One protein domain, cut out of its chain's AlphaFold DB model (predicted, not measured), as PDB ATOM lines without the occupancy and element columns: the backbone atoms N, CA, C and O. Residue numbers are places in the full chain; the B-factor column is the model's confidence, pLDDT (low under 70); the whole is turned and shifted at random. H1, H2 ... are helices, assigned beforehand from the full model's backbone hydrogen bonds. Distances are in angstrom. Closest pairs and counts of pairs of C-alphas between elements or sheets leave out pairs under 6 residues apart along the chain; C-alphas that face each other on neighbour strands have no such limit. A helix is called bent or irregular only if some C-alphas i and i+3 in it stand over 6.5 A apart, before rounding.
ATOM      1  N   ARG A   2      25.345 -28.392 -55.667       87.56
ATOM      2  CA  ARG A   2      24.909 -28.293 -54.254       87.56
ATOM      3  C   ARG A   2      23.393 -28.113 -54.145       87.56
ATOM      4  O   ARG A   2      22.760 -28.908 -53.470       87.56
ATOM      5  N   GLU A   3      22.844 -27.144 -54.874       93.44
ATOM      6  CA  GLU A   3      21.398 -26.876 -54.939       93.44
ATOM      7  C   GLU A   3      20.610 -28.104 -55.428       93.44
ATOM      8  O   GLU A   3      19.649 -28.516 -54.790       93.44
ATOM      9  N   ASP A   4      21.075 -28.768 -56.494       93.31
ATOM     10  CA  ASP A   4      20.407 -29.971 -57.016       93.31
ATOM     11  C   ASP A   4      20.430 -31.147 -56.022       93.31
ATOM     12  O   ASP A   4      19.486 -31.934 -55.939       93.31
ATOM     13  N   LEU A   5      21.532 -31.304 -55.278       93.81
ATOM     14  CA  LEU A   5      21.649 -32.314 -54.227       93.81
ATOM     15  C   LEU A   5      20.717 -31.978 -53.063       93.81
ATOM     16  O   LEU A   5      20.050 -32.867 -52.550       93.81
ATOM     17  N   GLU A   6      20.630 -30.708 -52.679       95.12
ATOM     18  CA  GLU A   6      19.714 -30.238 -51.644       95.12
ATOM     19  C   GLU A   6      18.254 -30.511 -52.007       95.12
ATOM     20  O   GLU A   6      17.520 -31.076 -51.200       95.12
ATOM     21  N   GLU A   7      17.843 -30.213 -53.242       95.06
ATOM     22  CA  GLU A   7      16.495 -30.517 -53.730       95.06
ATOM     23  C   GLU A   7      16.185 -32.020 -53.649       95.06
ATOM     24  O   GLU A   7      15.091 -32.435 -53.257       95.06
ATOM     25  N   LEU A   8      17.162 -32.856 -53.990       94.06
ATOM     26  CA  LEU A   8      17.034 -34.305 -53.942       94.06
ATOM     27  C   LEU A   8      16.939 -34.842 -52.502       94.06
ATOM     28  O   LEU A   8      16.123 -35.727 -52.242       94.06
ATOM     29  N   LEU A   9      17.696 -34.276 -51.560       95.19
ATOM     30  CA  LEU A   9      17.589 -34.603 -50.133       95.19
ATOM     31  C   LEU A   9      16.262 -34.096 -49.535       95.19
ATOM     32  O   LEU A   9      15.632 -34.802 -48.747       95.19
ATOM     33  N   ASN A  10      15.778 -32.926 -49.967       95.00
ATOM     34  CA  ASN A  10      14.473 -32.377 -49.581       95.00
ATOM     35  C   ASN A  10      13.322 -33.297 -49.999       95.00
ATOM     36  O   ASN A  10      12.429 -33.567 -49.201       95.00
ATOM     37  N   LYS A  11      13.369 -33.846 -51.220       93.88
ATOM     38  CA  LYS A  11      12.376 -34.826 -51.706       93.88
ATOM     39  C   LYS A  11      12.322 -36.099 -50.859       93.88
ATOM     40  O   LYS A  11      11.321 -36.809 -50.903       93.88
ATOM     41  N   LYS A  12      13.380 -36.392 -50.101       92.44
ATOM     42  CA  LYS A  12      13.463 -37.527 -49.175       92.44
ATOM     43  C   LYS A  12      13.160 -37.169 -47.729       92.44
ATOM     44  O   LYS A  12      13.216 -38.037 -46.873       92.44
ATOM     45  N   SER A  13      12.775 -35.921 -47.460       93.06
ATOM     46  CA  SER A  13      12.516 -35.436 -46.100       93.06
ATOM     47  C   SER A  13      13.702 -35.658 -45.150       93.06
ATOM     48  O   SER A  13      13.504 -35.818 -43.948       93.06
ATOM     49  N   ILE A  14      14.929 -35.660 -45.686       93.94
ATOM     50  CA  ILE A  14      16.157 -35.691 -44.884       93.94
ATOM     51  C   ILE A  14      16.217 -34.403 -44.062       93.94
ATOM     52  O   ILE A  14      15.893 -33.330 -44.577       93.94
ATOM     53  N   ASP A  15      16.615 -34.488 -42.794       94.81
ATOM     54  CA  ASP A  15      16.695 -33.309 -41.929       94.81
ATOM     55  C   ASP A  15      17.939 -32.442 -42.219       94.81
ATOM     56  O   ASP A  15      18.874 -32.856 -42.903       94.81
ATOM     57  N   GLU A  16      17.969 -31.210 -41.704       93.62
ATOM     58  CA  GLU A  16      19.078 -30.275 -41.957       93.62
ATOM     59  C   GLU A  16      20.441 -30.765 -41.442       93.62
ATOM     60  O   GLU A  16      21.473 -30.518 -42.070       93.62
ATOM     61  N   LYS A  17      20.475 -31.484 -40.313       91.75
ATOM     62  CA  LYS A  17      21.734 -32.007 -39.761       91.75
ATOM     63  C   LYS A  17      22.284 -33.117 -40.650       91.75
ATOM     64  O   LYS A  17      23.489 -33.183 -40.886       91.75
ATOM     65  N   GLU A  18      21.404 -33.973 -41.147       93.06
ATOM     66  CA  GLU A  18      21.738 -35.052 -42.065       93.06
ATOM     67  C   GLU A  18      22.141 -34.524 -43.444       93.06
ATOM     68  O   GLU A  18      23.129 -34.998 -44.006       93.06
ATOM     69  N   LYS A  19      21.479 -33.483 -43.967       94.56
ATOM     70  CA  LYS A  19      21.916 -32.807 -45.202       94.56
ATOM     71  C   LYS A  19      23.327 -32.265 -45.081       94.56
ATOM     72  O   LYS A  19      24.158 -32.517 -45.952       94.56
ATOM     73  N   GLU A  20      23.624 -31.569 -43.985       91.88
ATOM     74  CA  GLU A  20      24.961 -31.031 -43.746       91.88
ATOM     75  C   GLU A  20      26.013 -32.147 -43.665       91.88
ATOM     76  O   GLU A  20      27.132 -31.993 -44.161       91.88
ATOM     77  N   LEU A  21      25.647 -33.310 -43.118       90.50
ATOM     78  CA  LEU A  21      26.496 -34.499 -43.123       90.50
ATOM     79  C   LEU A  21      26.814 -34.974 -44.545       90.50
ATOM     80  O   LEU A  21      27.977 -35.216 -44.877       90.50
ATOM     81  N   VAL A  22      25.791 -35.072 -45.395       91.75
ATOM     82  CA  VAL A  22      25.957 -35.453 -46.800       91.75
ATOM     83  C   VAL A  22      26.803 -34.416 -47.539       91.75
ATOM     84  O   VAL A  22      27.736 -34.792 -48.246       91.75
ATOM     85  N   PHE A  23      26.564 -33.116 -47.347       92.31
ATOM     86  CA  PHE A  23      27.366 -32.071 -47.985       92.31
ATOM     87  C   PHE A  23      28.836 -32.148 -47.584       92.31
ATOM     88  O   PHE A  23      29.706 -32.116 -48.458       92.31
ATOM     89  N   LYS A  24      29.124 -32.324 -46.290       88.12
ATOM     90  CA  LYS A  24      30.492 -32.537 -45.805       88.12
ATOM     91  C   LYS A  24      31.133 -33.752 -46.458       88.12
ATOM     92  O   LYS A  24      32.253 -33.640 -46.947       88.12
ATOM     93  N   PHE A  25      30.421 -34.876 -46.550       89.62
ATOM     94  CA  PHE A  25      30.926 -36.058 -47.247       89.62
ATOM     95  C   PHE A  25      31.270 -35.758 -48.713       89.62
ATOM     96  O   PHE A  25      32.366 -36.076 -49.170       89.62
ATOM     97  N   PHE A  26      30.377 -35.083 -49.442       88.88
ATOM     98  CA  PHE A  26      30.629 -34.699 -50.830       88.88
ATOM     99  C   PHE A  26      31.854 -33.788 -50.968       88.88
ATOM    100  O   PHE A  26      32.586 -33.919 -51.949       88.88
ATOM    101  N   LEU A  27      32.134 -32.904 -50.002       86.56
ATOM    102  CA  LEU A  27      33.333 -32.059 -50.025       86.56
ATOM    103  C   LEU A  27      34.639 -32.872 -49.994       86.56
ATOM    104  O   LEU A  27      35.598 -32.462 -50.648       86.56
ATOM    105  N   PHE A  28      34.666 -34.037 -49.342       87.12
ATOM    106  CA  PHE A  28      35.839 -34.925 -49.331       87.12
ATOM    107  C   PHE A  28      36.069 -35.669 -50.652       87.12
ATOM    108  O   PHE A  28      37.167 -36.160 -50.907       87.12
ATOM    109  N   LEU A  29      35.054 -35.749 -51.512       85.44
ATOM    110  CA  LEU A  29      35.161 -36.410 -52.807       85.44
ATOM    111  C   LEU A  29      35.821 -35.501 -53.852       85.44
ATOM    112  O   LEU A  29      35.581 -34.291 -53.895       85.44
ATOM    113  N   SER A  30      36.572 -36.106 -54.773       89.94
ATOM    114  CA  SER A  30      37.010 -35.439 -56.004       89.94
ATOM    115  C   SER A  30      35.815 -35.114 -56.913       89.94
ATOM    116  O   SER A  30      34.765 -35.755 -56.832       89.94
ATOM    117  N   LYS A  31      35.962 -34.149 -57.832       90.06
ATOM    118  CA  LYS A  31      34.882 -33.757 -58.760       90.06
ATOM    119  C   LYS A  31      34.252 -34.955 -59.512       90.06
ATOM    120  O   LYS A  31      33.031 -35.088 -59.435       90.06
ATOM    121  N   PRO A  32      35.020 -35.888 -60.118       91.19
ATOM    122  CA  PRO A  32      34.436 -37.047 -60.801       91.19
ATOM    123  C   PRO A  32      33.726 -38.036 -59.863       91.19
ATOM    124  O   PRO A  32      32.865 -38.803 -60.291       91.19
ATOM    125  N   GLN A  33      34.111 -38.084 -58.585       90.44
ATOM    126  CA  GLN A  33      33.422 -38.901 -57.582       90.44
ATOM    127  C   GLN A  33      32.102 -38.250 -57.156       90.44
ATOM    128  O   GLN A  33      31.096 -38.949 -57.072       90.44
ATOM    129  N   ARG A  34      32.078 -36.923 -56.961       91.19
ATOM    130  CA  ARG A  34      30.842 -36.175 -56.668       91.19
ATOM    131  C   ARG A  34      29.809 -36.354 -57.773       91.19
ATOM    132  O   ARG A  34      28.661 -36.656 -57.481       91.19
ATOM    133  N   GLU A  35      30.228 -36.219 -59.031       92.12
ATOM    134  CA  GLU A  35      29.349 -36.388 -60.195       92.12
ATOM    135  C   GLU A  35      28.764 -37.802 -60.256       92.12
ATOM    136  O   GLU A  35      27.551 -37.961 -60.374       92.12
ATOM    137  N   ARG A  36      29.600 -38.836 -60.091       91.88
ATOM    138  CA  ARG A  36      29.136 -40.232 -60.053       91.88
ATOM    139  C   ARG A  36      28.157 -40.485 -58.916       91.88
ATOM    140  O   ARG A  36      27.113 -41.089 -59.138       91.88
ATOM    141  N   MET A  37      28.466 -40.011 -57.715       92.06
ATOM    142  CA  MET A  37      27.593 -40.226 -56.568       92.06
ATOM    143  C   MET A  37      26.271 -39.467 -56.697       92.06
ATOM    144  O   MET A  37      25.217 -40.009 -56.380       92.06
ATOM    145  N   PHE A  38      26.307 -38.256 -57.252       93.50
ATOM    146  CA  PHE A  38      25.105 -37.498 -57.581       93.50
ATOM    147  C   PHE A  38      24.229 -38.219 -58.623       93.50
ATOM    148  O   PHE A  38      23.011 -38.283 -58.465       93.50
ATOM    149  N   ILE A  39      24.833 -38.821 -59.655       93.81
ATOM    150  CA  ILE A  39      24.110 -39.644 -60.641       93.81
ATOM    151  C   ILE A  39      23.459 -40.858 -59.971       93.81
ATOM    152  O   ILE A  39      22.295 -41.144 -60.250       93.81
ATOM    153  N   ILE A  40      24.171 -41.546 -59.072       91.81
ATOM    154  CA  ILE A  40      23.625 -42.678 -58.307       91.81
ATOM    155  C   ILE A  40      22.416 -42.225 -57.488       91.81
ATOM    156  O   ILE A  40      21.361 -42.839 -57.578       91.81
ATOM    157  N   PHE A  41      22.535 -41.120 -56.757       93.31
ATOM    158  CA  PHE A  41      21.454 -40.576 -55.934       93.31
ATOM    159  C   PHE A  41      20.216 -40.215 -56.751       93.31
ATOM    160  O   PHE A  41      19.095 -40.488 -56.333       93.31
ATOM    161  N   ARG A  42      20.410 -39.643 -57.943       94.00
ATOM    162  CA  ARG A  42      19.311 -39.373 -58.874       94.00
ATOM    163  C   ARG A  42      18.671 -40.634 -59.443       94.00
ATOM    164  O   ARG A  42      17.472 -40.625 -59.698       94.00
ATOM    165  N   SER A  43      19.472 -41.659 -59.715       95.06
ATOM    166  CA  SER A  43      19.005 -42.899 -60.351       95.06
ATOM    167  C   SER A  43      18.320 -43.829 -59.349       95.06
ATOM    168  O   SER A  43      17.421 -44.566 -59.730       95.06
ATOM    169  N   TYR A  44      18.730 -43.753 -58.081       93.88
ATOM    170  CA  TYR A  44      18.278 -44.608 -56.983       93.88
ATOM    171  C   TYR A  44      17.947 -43.772 -55.738       93.88
ATOM    172  O   TYR A  44      18.609 -43.889 -54.697       93.88
ATOM    173  N   PRO A  45      16.954 -42.872 -55.819       91.12
ATOM    174  CA  PRO A  45      16.642 -41.961 -54.727       91.12
ATOM    175  C   PRO A  45      16.158 -42.698 -53.463       91.12
ATOM    176  O   PRO A  45      16.297 -42.202 -52.353       91.12
ATOM    177  N   GLU A  46      15.600 -43.900 -53.578       90.81
ATOM    178  CA  GLU A  46      15.257 -44.780 -52.452       90.81
ATOM    179  C   GLU A  46      16.460 -45.240 -51.612       90.81
ATOM    180  O   GLU A  46      16.277 -45.696 -50.488       90.81
ATOM    181  N   LYS A  47      17.692 -45.101 -52.115       89.81
ATOM    182  CA  LYS A  47      18.913 -45.484 -51.387       89.81
ATOM    183  C   LYS A  47      19.499 -44.356 -50.536       89.81
ATOM    184  O   LYS A  47      20.428 -44.604 -49.772       89.81
ATOM    185  N   ILE A  48      18.972 -43.137 -50.652       92.44
ATOM    186  CA  ILE A  48      19.486 -41.950 -49.954       92.44
ATOM    187  C   ILE A  48      19.390 -42.124 -48.434       92.44
ATOM    188  O   ILE A  48      20.384 -41.921 -47.741       92.44
ATOM    189  N   ASP A  49      18.248 -42.584 -47.922       92.25
ATOM    190  CA  ASP A  49      18.036 -42.773 -46.479       92.25
ATOM    191  C   ASP A  49      19.004 -43.822 -45.908       92.25
ATOM    192  O   ASP A  49      19.619 -43.631 -44.855       92.25
ATOM    193  N   LEU A  50      19.205 -44.918 -46.650       91.94
ATOM    194  CA  LEU A  50      20.172 -45.957 -46.299       91.94
ATOM    195  C   LEU A  50      21.602 -45.406 -46.293       91.94
ATOM    196  O   LEU A  50      22.364 -45.683 -45.367       91.94
ATOM    197  N   PHE A  51      21.966 -44.608 -47.297       92.75
ATOM    198  CA  PHE A  51      23.274 -43.967 -47.359       92.75
ATOM    199  C   PHE A  51      23.517 -43.058 -46.146       92.75
ATOM    200  O   PHE A  51      24.568 -43.155 -45.513       92.75
ATOM    201  N   VAL A  52      22.545 -42.210 -45.791       91.88
ATOM    202  CA  VAL A  52      22.633 -41.318 -44.623       91.88
ATOM    203  C   VAL A  52      22.811 -42.128 -43.340       91.88
ATOM    204  O   VAL A  52      23.688 -41.812 -42.532       91.88
ATOM    205  N   LYS A  53      22.049 -43.217 -43.176       91.00
ATOM    206  CA  LYS A  53      22.184 -44.132 -42.037       91.00
ATOM    207  C   LYS A  53      23.596 -44.715 -41.942       91.00
ATOM    208  O   LYS A  53      24.209 -44.635 -40.881       91.00
ATOM    209  N   ILE A  54      24.136 -45.237 -43.046       89.31
ATOM    210  CA  ILE A  54      25.502 -45.786 -43.094       89.31
ATOM    211  C   ILE A  54      26.531 -44.710 -42.735       89.31
ATOM    212  O   ILE A  54      27.451 -44.968 -41.960       89.31
ATOM    213  N   LEU A  55      26.377 -43.497 -43.270       88.25
ATOM    214  CA  LEU A  55      27.296 -42.391 -43.014       88.25
ATOM    215  C   LEU A  55      27.321 -42.003 -41.527       88.25
ATOM    216  O   LEU A  55      28.400 -41.818 -40.966       88.25
ATOM    217  N   LYS A  56      26.153 -41.944 -40.877       88.00
ATOM    218  CA  LYS A  56      26.030 -41.695 -39.432       88.00
ATOM    219  C   LYS A  56      26.690 -42.797 -38.614       88.00
ATOM    220  O   LYS A  56      27.546 -42.493 -37.789       88.00
ATOM    221  N   THR A  57      26.382 -44.060 -38.911       85.56
ATOM    222  CA  THR A  57      26.989 -45.211 -38.228       85.56
ATOM    223  C   THR A  57      28.515 -45.180 -38.334       85.56
ATOM    224  O   THR A  57      29.202 -45.331 -37.328       85.56
ATOM    225  N   LYS A  58      29.078 -44.891 -39.516       78.94
ATOM    226  CA  LYS A  58      30.539 -44.788 -39.688       78.94
ATOM    227  C   LYS A  58      31.165 -43.668 -38.856       78.94
ATOM    228  O   LYS A  58      32.261 -43.852 -38.332       78.94
ATOM    229  N   LEU A  59      30.488 -42.532 -38.709       75.56
ATOM    230  CA  LEU A  59      30.976 -41.419 -37.888       75.56
ATOM    231  C   LEU A  59      30.870 -41.703 -36.389       75.56
ATOM    232  O   LEU A  59      31.792 -41.364 -35.651       75.56
ATOM    233  N   GLU A  60      29.800 -42.363 -35.948       77.56
ATOM    234  CA  GLU A  60      29.663 -42.844 -34.569       77.56
ATOM    235  C   GLU A  60      30.793 -43.817 -34.214       77.56
ATOM    236  O   GLU A  60      31.409 -43.691 -33.160       77.56
ATOM    237  N   ILE A  61      31.141 -44.730 -35.124       67.88
ATOM    238  CA  ILE A  61      32.242 -45.686 -34.931       67.88
ATOM    239  C   ILE A  61      33.600 -44.987 -34.919       67.88
ATOM    240  O   ILE A  61      34.435 -45.292 -34.071       67.88
ATOM    241  N   ALA A  62      33.831 -44.035 -35.828       65.75
ATOM    242  CA  ALA A  62      35.064 -43.251 -35.837       65.75
ATOM    243  C   ALA A  62      35.233 -42.458 -34.528       65.75
ATOM    244  O   ALA A  62      36.340 -42.395 -33.991       65.75
ATOM    245  N   GLY A  63      34.136 -41.919 -33.982       61.03
ATOM    246  CA  GLY A  63      34.102 -41.268 -32.670       61.03
ATOM    247  C   GLY A  63      34.281 -42.227 -31.484       61.03
ATOM    248  O   GLY A  63      34.837 -41.825 -30.468       61.03
ATOM    249  N   ASN A  64      33.880 -43.494 -31.632       53.38
ATOM    250  CA  ASN A  64      33.938 -44.549 -30.611       53.38
ATOM    251  C   ASN A  64      35.120 -45.518 -30.789       53.38
ATOM    252  O   ASN A  64      35.048 -46.654 -30.322       53.38
ATOM    253  N   SER A  65      36.200 -45.109 -31.458       50.22
ATOM    254  CA  SER A  65      37.344 -45.953 -31.837       50.22
ATOM    255  C   SER A  65      38.249 -46.386 -30.661       50.22
ATOM    256  O   SER A  65      39.465 -46.211 -30.671       50.22
ATOM    257  N   GLY A  66      37.650 -47.040 -29.662       47.38
ATOM    258  CA  GLY A  66      38.251 -48.151 -28.929       47.38
ATOM    259  C   GLY A  66      38.139 -49.431 -29.768       47.38
ATOM    260  O   GLY A  66      37.112 -49.710 -30.382       47.38
ATOM    261  N   SER A  67      39.223 -50.196 -29.823       47.69
ATOM    262  CA  SER A  67      39.606 -51.179 -30.849       47.69
ATOM    263  C   SER A  67      38.755 -52.460 -31.008       47.69
ATOM    264  O   SER A  67      39.271 -53.450 -31.513       47.69
ATOM    265  N   GLY A  68      37.484 -52.486 -30.591       47.69
ATOM    266  CA  GLY A  68      36.625 -53.686 -30.654       47.69
ATOM    267  C   GLY A  68      35.607 -53.723 -31.804       47.69
ATOM    268  O   GLY A  68      35.241 -54.795 -32.270       47.69
ATOM    269  N   LEU A  69      35.158 -52.565 -32.301       49.84
ATOM    270  CA  LEU A  69      33.996 -52.461 -33.203       49.84
ATOM    271  C   LEU A  69      34.295 -52.750 -34.688       49.84
ATOM    272  O   LEU A  69      33.370 -52.884 -35.486       49.84
ATOM    273  N   SER A  70      35.566 -52.831 -35.093       55.38
ATOM    274  CA  SER A  70      35.948 -52.952 -36.511       55.38
ATOM    275  C   SER A  70      35.697 -54.336 -37.115       55.38
ATOM    276  O   SER A  70      35.381 -54.431 -38.299       55.38
ATOM    277  N   GLU A  71      35.831 -55.411 -36.335       55.03
ATOM    278  CA  GLU A  71      35.651 -56.784 -36.837       55.03
ATOM    279  C   GLU A  71      34.172 -57.160 -36.981       55.03
ATOM    280  O   GLU A  71      33.782 -57.765 -37.980       55.03
ATOM    281  N   GLU A  72      33.339 -56.725 -36.035       56.06
ATOM    282  CA  GLU A  72      31.886 -56.933 -36.051       56.06
ATOM    283  C   GLU A  72      31.197 -56.111 -37.159       56.06
ATOM    284  O   GLU A  72      30.173 -56.508 -37.713       56.06
ATOM    285  N   LEU A  73      31.796 -54.987 -37.570       54.09
ATOM    286  CA  LEU A  73      31.311 -54.233 -38.726       54.09
ATOM    287  C   LEU A  73      31.663 -54.872 -40.064       54.09
ATOM    288  O   LEU A  73      30.846 -54.855 -40.980       54.09
ATOM    289  N   LEU A  74      32.866 -55.431 -40.195       57.66
ATOM    290  CA  LEU A  74      33.281 -56.127 -41.414       57.66
ATOM    291  C   LEU A  74      32.418 -57.368 -41.679       57.66
ATOM    292  O   LEU A  74      32.215 -57.735 -42.839       57.66
ATOM    293  N   SER A  75      31.899 -58.018 -40.631       59.97
ATOM    294  CA  SER A  75      30.936 -59.114 -40.775       59.97
ATOM    295  C   SER A  75      29.546 -58.611 -41.181       59.97
ATOM    296  O   SER A  75      28.972 -59.167 -42.117       59.97
ATOM    297  N   LEU A  76      29.047 -57.523 -40.581       65.69
ATOM    298  CA  LEU A  76      27.775 -56.889 -40.964       65.69
ATOM    299  C   LEU A  76      27.791 -56.339 -42.401       65.69
ATOM    300  O   LEU A  76      26.833 -56.543 -43.147       65.69
ATOM    301  N   GLU A  77      28.881 -55.691 -42.826       58.97
ATOM    302  CA  GLU A  77      29.053 -55.220 -44.209       58.97
ATOM    303  C   GLU A  77      29.080 -56.406 -45.194       58.97
ATOM    304  O   GLU A  77      28.485 -56.326 -46.269       58.97
ATOM    305  N   LYS A  78      29.703 -57.538 -44.828       58.19
ATOM    306  CA  LYS A  78      29.698 -58.758 -45.655       58.19
ATOM    307  C   LYS A  78      28.310 -59.374 -45.812       58.19
ATOM    308  O   LYS A  78      28.022 -59.885 -46.892       58.19
ATOM    309  N   GLU A  79      27.475 -59.360 -44.779       65.31
ATOM    310  CA  GLU A  79      26.098 -59.857 -44.888       65.31
ATOM    311  C   GLU A  79      25.230 -58.943 -45.752       65.31
ATOM    312  O   GLU A  79      24.611 -59.412 -46.701       65.31
ATOM    313  N   GLN A  80      25.275 -57.628 -45.530       63.50
ATOM    314  CA  GLN A  80      24.467 -56.687 -46.314       63.50
ATOM    315  C   GLN A  80      24.849 -56.665 -47.801       63.50
ATOM    316  O   GLN A  80      23.990 -56.477 -48.661       63.50
ATOM    317  N   ILE A  81      26.130 -56.874 -48.125       57.91
ATOM    318  CA  ILE A  81      26.587 -57.010 -49.515       57.91
ATOM    319  C   ILE A  81      26.086 -58.318 -50.140       57.91
ATOM    320  O   ILE A  81      25.737 -58.318 -51.317       57.91
ATOM    321  N   LYS A  82      26.026 -59.421 -49.383       51.22
ATOM    322  CA  LYS A  82      25.452 -60.680 -49.885       51.22
ATOM    323  C   LYS A  82      23.970 -60.522 -50.216       51.22
ATOM    324  O   LYS A  82      23.565 -60.941 -51.294       51.22
ATOM    325  N   ASP A  83      23.212 -59.847 -49.359       57.09
ATOM    326  CA  ASP A  83      21.779 -59.594 -49.571       57.09
ATOM    327  C   ASP A  83      21.490 -58.649 -50.749       57.09
ATOM    328  O   ASP A  83      20.384 -58.622 -51.275       57.09
ATOM    329  N   LEU A  84      22.479 -57.861 -51.177       42.72
ATOM    330  CA  LEU A  84      22.386 -56.997 -52.356       42.72
ATOM    331  C   LEU A  84      22.723 -57.714 -53.674       42.72
ATOM    332  O   LEU A  84      22.418 -57.173 -54.736       42.72
ATOM    333  N   ILE A  85      23.407 -58.864 -53.616       47.66
ATOM    334  CA  ILE A  85      23.888 -59.619 -54.790       47.66
ATOM    335  C   ILE A  85      23.037 -60.879 -55.052       47.66
ATOM    336  O   ILE A  85      23.087 -61.414 -56.161       47.66
TER     337      ILE A  85
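Overview. This is residues 2 to 85 of the 86 residues of an uncharacterized protein of Candidatus Azambacteria bacterium RIFCSPLOWO2_01_FULL_46_25 (UniProt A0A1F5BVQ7). Three shorter helices, H1, H2 and H3, gather at the beginning of the longest helix, H4, which H2 crosses; H4 runs out from this group, and the chain then folds back into H5, nearly antiparallel to H4 with open space between them. Residues 63 to 68 and residues 74 to 85 of H5 stick out. The printed part has 84 residues, with five named helices in the order H1 to H5 and no named strand, class all helix. It is only just compact, close to loose, with a radius of gyration of the C-alphas of 14.1 A, and spans 39 by 30 by 26 A.

Arrangement. H4, residues 45 to 63, touches H2, residues 16 to 28, about perpendicular at 79 degrees; the closest C-alphas, of Val 52 and Glu 18, are 6.8 A apart. H1, residues 2 to 10, and H2 form a helical hairpin but only just touch, with 3 pairs of C-alphas within 8 A, the closest Leu 9 and Lys 19 at 6.8 A. H1 also only just touches H3, residues 31 to 43, with 3 such pairs, the closest Leu 5 and Phe 38 at 7.1 A, at a shallow tilt of 29 degrees, the same way. H5, residues 69 to 85, is close to but not clearly touching H4, with C-alphas 61 and 69 7.2 A apart, at a shallow tilt of 14 degrees, opposite ways; H5 is apart from H1, H2 and H3. Every O i to N i+4 pair is within hydrogen-bond range in H1, H2, H3 and H5, and 13 of 15 are in H4.

Along the chain. H4 measures 28.1 A and is irregular, but only just: C-alphas 46 and 49 are 6.9 A apart. H5 measures 24.9 A, H2 18.9 A, H3 18.4 A and H1 12.1 A. C-alpha 2 begins H1 at (24.909, -28.293, -54.254), C-alpha 45 begins H4 at (16.642, -41.961, -54.727), and C-alpha 85 ends H5 at (23.888, -59.619, -54.790).

Size, cuts and confidence. The C-alphas of Glu 3 and Gly 68, the two farthest apart, are 39.2 A apart. The printed part has no cut, and its four links are tight. Confidence is low in residues 61 to 85, which are under pLDDT 70.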